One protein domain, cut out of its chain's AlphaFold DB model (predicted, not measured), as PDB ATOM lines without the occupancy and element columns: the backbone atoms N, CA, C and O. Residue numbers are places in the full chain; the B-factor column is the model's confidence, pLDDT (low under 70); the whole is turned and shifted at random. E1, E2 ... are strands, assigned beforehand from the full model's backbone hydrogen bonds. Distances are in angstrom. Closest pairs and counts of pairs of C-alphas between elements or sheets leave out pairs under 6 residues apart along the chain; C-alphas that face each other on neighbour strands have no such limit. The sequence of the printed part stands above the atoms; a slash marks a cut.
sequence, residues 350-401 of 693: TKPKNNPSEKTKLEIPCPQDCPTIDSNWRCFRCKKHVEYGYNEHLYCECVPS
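Overview. This is residues 350 to 401 of the 693 residues of an uncharacterized protein of Rhizophagus irregularis (UniProt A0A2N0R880). This domain has little regular structure: a small antiparallel sheet, E1 - E3 - E4, and a long loop between E1 and E2, whose residues 367 to 372 stick out. The printed part has 52 residues, no named helix and four strands, E1 to E4 in chain order, holding 14 residues: all strand. It is only just loose, close to compact, with a radius of gyration of the C-alphas of 12.2 A, spanning 36 by 25 by 15 A.

Along the chain. E1, residues 359 to 361, begins at C-alpha (6.546, 14.301, -20.350). E2 is residues 377 to 379. E3, residues 386 to 389, is 9.9 A long; E4, residues 393 to 396, is 10.2 A and ends at (7.029, 23.914, -24.817).

Arrangement. Edge strand E1 is antiparallel to E3, with N 360 to O 388 at 2.9 A. E3 and E4 form an antiparallel hairpin, with N 387 to O 395 at 2.8 A. E2 pairs with no named strand; its closest C-alpha pair with E3 is Arg 378 and Val 386, 5.1 A.

Size, cuts and confidence. The printed part has no cut; link E1 to E2 is long. Residues 350 to 357, 369 to 374, 381 to 382 and 398 to 401 have pLDDT under 70.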
ATOM      1  N   THR A 350       8.851  30.789 -15.895       55.59
ATOM      2  CA  THR A 350      10.265  30.495 -16.187       55.59
ATOM      3  C   THR A 350      10.906  29.474 -15.244       55.59
ATOM      4  O   THR A 350      12.024  29.026 -15.498       55.59
ATOM      5  N   LYS A 351      10.225  29.095 -14.153       54.78
ATOM      6  CA  LYS A 351      10.670  28.072 -13.194       54.78
ATOM      7  C   LYS A 351       9.470  27.269 -12.670       54.78
ATOM      8  O   LYS A 351       8.870  27.679 -11.672       54.78
ATOM      9  N   PRO A 352       9.108  26.124 -13.281       52.38
ATOM     10  CA  PRO A 352       8.198  25.185 -12.632       52.38
ATOM     11  C   PRO A 352       8.849  24.715 -11.324       52.38
ATOM     12  O   PRO A 352       9.999  24.277 -11.330       52.38
ATOM     13  N   LYS A 353       8.135  24.815 -10.193       49.56
ATOM     14  CA  LYS A 353       8.687  24.433  -8.874       49.56
ATOM     15  C   LYS A 353       9.103  22.959  -8.803       49.56
ATOM     16  O   LYS A 353       9.991  22.642  -8.026       49.56
ATOM     17  N   ASN A 354       8.507  22.115  -9.649       56.75
ATOM     18  CA  ASN A 354       8.918  20.745  -9.939       56.75
ATOM     19  C   ASN A 354       8.864  20.556 -11.467       56.75
ATOM     20  O   ASN A 354       7.779  20.634 -12.043       56.75
ATOM     21  N   ASN A 355      10.001  20.345 -12.139       55.59
ATOM     22  CA  ASN A 355      10.017  19.907 -13.541       55.59
ATOM     23  C   ASN A 355       9.879  18.372 -13.545       55.59
ATOM     24  O   ASN A 355      10.744  17.721 -12.957       55.59
ATOM     25  N   PRO A 356       8.816  17.790 -14.127       62.38
ATOM     26  CA  PRO A 356       8.595  16.351 -14.077       62.38
ATOM     27  C   PRO A 356       9.660  15.617 -14.898       62.38
ATOM     28  O   PRO A 356      10.105  16.112 -15.936       62.38
ATOM     29  N   SER A 357      10.055  14.435 -14.424       61.31
ATOM     30  CA  SER A 357      10.980  13.531 -15.119       61.31
ATOM     31  C   SER A 357      10.382  12.945 -16.397       61.31
ATOM     32  O   SER A 357      11.122  12.599 -17.312       61.31
ATOM     33  N   GLU A 358       9.053  12.859 -16.464       73.94
ATOM     34  CA  GLU A 358       8.309  12.312 -17.593       73.94
ATOM     35  C   GLU A 358       7.373  13.366 -18.190       73.94
ATOM     36  O   GLU A 358       6.652  14.078 -17.479       73.94
ATOM     37  N   LYS A 359       7.397  13.450 -19.519       84.69
ATOM     38  CA  LYS A 359       6.546  14.301 -20.350       84.69
ATOM     39  C   LYS A 359       6.122  13.500 -21.572       84.69
ATOM     40  O   LYS A 359       6.896  12.687 -22.072       84.69
ATOM     41  N   THR A 360       4.913  13.742 -22.054       86.25
ATOM     42  CA  THR A 360       4.393  13.165 -23.299       86.25
ATOM     43  C   THR A 360       3.939  14.278 -24.236       86.25
ATOM     44  O   THR A 360       3.718  15.401 -23.787       86.25
ATOM     45  N   LYS A 361       3.786  14.008 -25.532       87.00
ATOM     46  CA  LYS A 361       3.205  14.991 -26.458       87.00
ATOM     47  C   LYS A 361       1.759  15.284 -26.064       87.00
ATOM     48  O   LYS A 361       1.031  14.387 -25.645       87.00
ATOM     49  N   LEU A 362       1.343  16.541 -26.199       87.31
ATOM     50  CA  LEU A 362      -0.051  16.909 -26.004       87.31
ATOM     51  C   LEU A 362      -0.868  16.453 -27.218       87.31
ATOM     52  O   LEU A 362      -0.845  17.098 -28.269       87.31
ATOM     53  N   GLU A 363      -1.585  15.348 -27.032       86.69
ATOM     54  CA  GLU A 363      -2.507  14.750 -27.996       86.69
ATOM     55  C   GLU A 363      -3.935  14.830 -27.430       86.69
ATOM     56  O   GLU A 363      -4.404  13.916 -26.755       86.69
ATOM     57  N   ILE A 364      -4.613  15.962 -27.659       84.00
ATOM     58  CA  ILE A 364      -6.018  16.177 -27.267       84.00
ATOM     59  C   ILE A 364      -6.821  16.772 -28.436       84.00
ATOM     60  O   ILE A 364      -6.268  17.582 -29.186       84.00
ATOM     61  N   PRO A 365      -8.111  16.426 -28.599       81.50
ATOM     62  CA  PRO A 365      -8.974  17.076 -29.583       81.50
ATOM     63  C   PRO A 365      -9.168  18.565 -29.259       81.50
ATOM     64  O   PRO A 365      -8.923  19.017 -28.137       81.50
ATOM     65  N   CYS A 366      -9.625  19.344 -30.242       78.56
ATOM     66  CA  CYS A 366      -9.913  20.762 -30.040       78.56
ATOM     67  C   CYS A 366     -11.009  20.960 -28.971       78.56
ATOM     68  O   CYS A 366     -12.113  20.454 -29.162       78.56
ATOM     69  N   PRO A 367     -10.782  21.763 -27.906       77.25
ATOM     70  CA  PRO A 367     -11.801  22.046 -26.885       77.25
ATOM     71  C   PRO A 367     -13.066  22.764 -27.390       77.25
ATOM     72  O   PRO A 367     -13.984  22.989 -26.609       77.25
ATOM     73  N   GLN A 368     -13.098  23.173 -28.663       74.56
ATOM     74  CA  GLN A 368     -14.244  23.805 -29.328       74.56
ATOM     75  C   GLN A 368     -14.914  22.890 -30.377       74.56
ATOM     76  O   GLN A 368     -15.613  23.394 -31.250       74.56
ATOM     77  N   ASP A 369     -14.683  21.570 -30.324       66.38
ATOM     78  CA  ASP A 369     -15.256  20.573 -31.255       66.38
ATOM     79  C   ASP A 369     -15.001  20.884 -32.748       66.38
ATOM     80  O   ASP A 369     -15.806  20.601 -33.639       66.38
ATOM     81  N   CYS A 370     -13.834  21.461 -33.055       68.44
ATOM     82  CA  CYS A 370     -13.405  21.644 -34.439       68.44
ATOM     83  C   CYS A 370     -13.205  20.279 -35.134       68.44
ATOM     84  O   CYS A 370     -12.622  19.378 -34.530       68.44
ATOM     85  N   PRO A 371     -13.567  20.128 -36.426       60.62
ATOM     86  CA  PRO A 371     -13.464  18.866 -37.180       60.62
ATOM     87  C   PRO A 371     -12.018  18.468 -37.565       60.62
ATOM     88  O   PRO A 371     -11.785  17.779 -38.559       60.62
ATOM     89  N   THR A 372     -11.022  18.929 -36.810       57.91
ATOM     90  CA  THR A 372      -9.598  18.632 -36.992       57.91
ATOM     91  C   THR A 372      -9.281  17.197 -36.571       57.91
ATOM     92  O   THR A 372      -9.449  16.840 -35.409       57.91
ATOM     93  N   ILE A 373      -8.780  16.391 -37.512       57.66
ATOM     94  CA  ILE A 373      -8.401  14.983 -37.282       57.66
ATOM     95  C   ILE A 373      -7.119  14.870 -36.439       57.66
ATOM     96  O   ILE A 373      -6.962  13.925 -35.669       57.66
ATOM     97  N   ASP A 374      -6.192  15.820 -36.581       64.69
ATOM     98  CA  ASP A 374      -4.954  15.829 -35.802       64.69
ATOM     99  C   ASP A 374      -5.212  16.379 -34.391       64.69
ATOM    100  O   ASP A 374      -5.769  17.465 -34.237       64.69
ATOM    101  N   SER A 375      -4.784  15.635 -33.371       77.50
ATOM    102  CA  SER A 375      -4.847  16.027 -31.954       77.50
ATOM    103  C   SER A 375      -3.520  16.596 -31.432       77.50
ATOM    104  O   SER A 375      -3.434  16.979 -30.269       77.50
ATOM    105  N   ASN A 376      -2.471  16.657 -32.262       82.44
ATOM    106  CA  ASN A 376      -1.176  17.220 -31.887       82.44
ATOM    107  C   ASN A 376      -1.226  18.748 -31.805       82.44
ATOM    108  O   ASN A 376      -1.684  19.415 -32.734       82.44
ATOM    109  N   TRP A 377      -0.635  19.311 -30.750       86.00
ATOM    110  CA  TRP A 377      -0.508  20.762 -30.581       86.00
ATOM    111  C   TRP A 377       0.934  21.245 -30.699       86.00
ATOM    112  O   TRP A 377       1.880  20.577 -30.274       86.00
ATOM    113  N   ARG A 378       1.101  22.456 -31.236       83.94
ATOM    114  CA  ARG A 378       2.364  23.198 -31.289       83.94
ATOM    115  C   ARG A 378       2.234  24.532 -30.570       83.94
ATOM    116  O   ARG A 378       1.173  25.148 -30.552       83.94
ATOM    117  N   CYS A 379       3.325  25.008 -29.983       79.94
ATOM    118  CA  CYS A 379       3.340  26.344 -29.405       79.94
ATOM    119  C   CYS A 379       3.465  27.400 -30.508       79.94
ATOM    120  O   CYS A 379       4.404  27.362 -31.307       79.94
ATOM    121  N   PHE A 380       2.580  28.400 -30.472       73.38
ATOM    122  CA  PHE A 380       2.590  29.559 -31.367       73.38
ATOM    123  C   PHE A 380       3.955  30.266 -31.434       73.38
ATOM    124  O   PHE A 380       4.367  30.719 -32.497       73.38
ATOM    125  N   ARG A 381       4.690  30.335 -30.312       67.62
ATOM    126  CA  ARG A 381       5.963  31.069 -30.227       67.62
ATOM    127  C   ARG A 381       7.164  30.288 -30.769       67.62
ATOM    128  O   ARG A 381       7.947  30.854 -31.521       67.62
ATOM    129  N   CYS A 382       7.355  29.030 -30.366       69.62
ATOM    130  CA  CYS A 382       8.551  28.260 -30.745       69.62
ATOM    131  C   CYS A 382       8.342  27.307 -31.934       69.62
ATOM    132  O   CYS A 382       9.298  26.663 -32.357       69.62
ATOM    133  N   LYS A 383       7.115  27.188 -32.469       76.31
ATOM    134  CA  LYS A 383       6.729  26.295 -33.586       76.31
ATOM    135  C   LYS A 383       6.957  24.783 -33.330       76.31
ATOM    136  O   LYS A 383       6.680  23.960 -34.207       76.31
ATOM    137  N   LYS A 384       7.421  24.388 -32.136       82.69
ATOM    138  CA  LYS A 384       7.614  22.988 -31.708       82.69
ATOM    139  C   LYS A 384       6.381  22.437 -30.984       82.69
ATOM    140  O   LYS A 384       5.500  23.206 -30.600       82.69
ATOM    141  N   HIS A 385       6.317  21.114 -30.826       85.75
ATOM    142  CA  HIS A 385       5.213  20.443 -30.132       85.75
ATOM    143  C   HIS A 385       5.079  20.921 -28.679       85.75
ATOM    144  O   HIS A 385       6.068  21.271 -28.032       85.75
ATOM    145  N   VAL A 386       3.841  20.948 -28.187       87.00
ATOM    146  CA  VAL A 386       3.540  21.100 -26.761       87.00
ATOM    147  C   VAL A 386       3.586  19.721 -26.117       87.00
ATOM    148  O   VAL A 386       3.107  18.744 -26.690       87.00
ATOM    149  N   GLU A 387       4.155  19.649 -24.922       88.62
ATOM    150  CA  GLU A 387       4.206  18.446 -24.100       88.62
ATOM    151  C   GLU A 387       3.328  18.628 -22.857       88.62
ATOM    152  O   GLU A 387       3.275  19.713 -22.274       88.62
ATOM    153  N   TYR A 388       2.668  17.564 -22.419       86.56
ATOM    154  CA  TYR A 388       2.005  17.474 -21.125       86.56
ATOM    155  C   TYR A 388       2.930  16.767 -20.130       86.56
ATOM    156  O   TYR A 388       3.455  15.689 -20.416       86.56
ATOM    157  N   GLY A 389       3.141  17.370 -18.960       83.69
ATOM    158  CA  GLY A 389       3.825  16.727 -17.840       83.69
ATOM    159  C   GLY A 389       2.832  16.210 -16.804       83.69
ATOM    160  O   GLY A 389       1.827  16.860 -16.523       83.69
ATOM    161  N   TYR A 390       3.154  15.084 -16.160       78.56
ATOM    162  CA  TYR A 390       2.320  14.435 -15.129       78.56
ATOM    163  C   TYR A 390       2.116  15.244 -13.832       78.56
ATOM    164  O   TYR A 390       1.540  14.750 -12.869       78.56
ATOM    165  N   ASN A 391       2.570  16.496 -13.795       78.81
ATOM    166  CA  ASN A 391       2.261  17.484 -12.766       78.81
ATOM    167  C   ASN A 391       1.168  18.478 -13.214       78.81
ATOM    168  O   ASN A 391       1.122  19.588 -12.689       78.81
ATOM    169  N   GLU A 392       0.341  18.114 -14.201       81.12
ATOM    170  CA  GLU A 392      -0.792  18.906 -14.718       81.12
ATOM    171  C   GLU A 392      -0.385  20.229 -15.398       81.12
ATOM    172  O   GLU A 392      -1.149  21.192 -15.438       81.12
ATOM    173  N   HIS A 393       0.832  20.296 -15.952       81.44
ATOM    174  CA  HIS A 393       1.344  21.482 -16.645       81.44
ATOM    175  C   HIS A 393       1.673  21.199 -18.116       81.44
ATOM    176  O   HIS A 393       2.149  20.122 -18.480       81.44
ATOM    177  N   LEU A 394       1.470  22.220 -18.955       84.94
ATOM    178  CA  LEU A 394       1.903  22.234 -20.351       84.94
ATOM    179  C   LEU A 394       3.307  22.828 -20.487       84.94
ATOM    180  O   LEU A 394       3.636  23.850 -19.885       84.94
ATOM    181  N   TYR A 395       4.108  22.204 -21.340       79.25
ATOM    182  CA  TYR A 395       5.483  22.563 -21.639       79.25
ATOM    183  C   TYR A 395       5.638  22.831 -23.131       79.25
ATOM    184  O   TYR A 395       5.044  22.166 -23.972       79.25
ATOM    185  N   CYS A 396       6.487  23.787 -23.475       80.56
ATOM    186  CA  CYS A 396       7.029  23.914 -24.817       80.56
ATOM    187  C   CYS A 396       8.539  24.059 -24.715       80.56
ATOM    188  O   CYS A 396       9.053  24.608 -23.740       80.56
ATOM    189  N   GLU A 397       9.243  23.724 -25.790       70.94
ATOM    190  CA  GLU A 397      10.618  24.178 -26.035       70.94
ATOM    191  C   GLU A 397      10.688  25.691 -26.337       70.94
ATOM    192  O   GLU A 397      11.519  26.176 -27.104       70.94
ATOM    193  N   CYS A 398       9.797  26.471 -25.726       61.25
ATOM    194  CA  CYS A 398      10.017  27.881 -25.493       61.25
ATOM    195  C   CYS A 398      11.118  27.993 -24.440       61.25
ATOM    196  O   CYS A 398      10.860  28.330 -23.283       61.25
ATOM    197  N   VAL A 399      12.360  27.721 -24.850       46.38
ATOM    198  CA  VAL A 399      13.507  28.291 -24.152       46.38
ATOM    199  C   VAL A 399      13.176  29.779 -24.023       46.38
ATOM    200  O   VAL A 399      12.801  30.387 -25.037       46.38
ATOM    201  N   PRO A 400      13.224  30.388 -22.825       40.28
ATOM    202  CA  PRO A 400      13.237  31.835 -22.782       40.28
ATOM    203  C   PRO A 400      14.388  32.258 -23.693       40.28
ATOM    204  O   PRO A 400      15.516  31.801 -23.499       40.28
ATOM    205  N   SER A 401      14.105  33.093 -24.696       33.59
ATOM    206  CA  SER A 401      15.130  33.943 -25.301       33.59
ATOM    207  C   SER A 401      15.921  34.507 -24.126       33.59
ATOM    208  O   SER A 401      15.298  35.204 -23.316       33.59
TER     209      SER A 401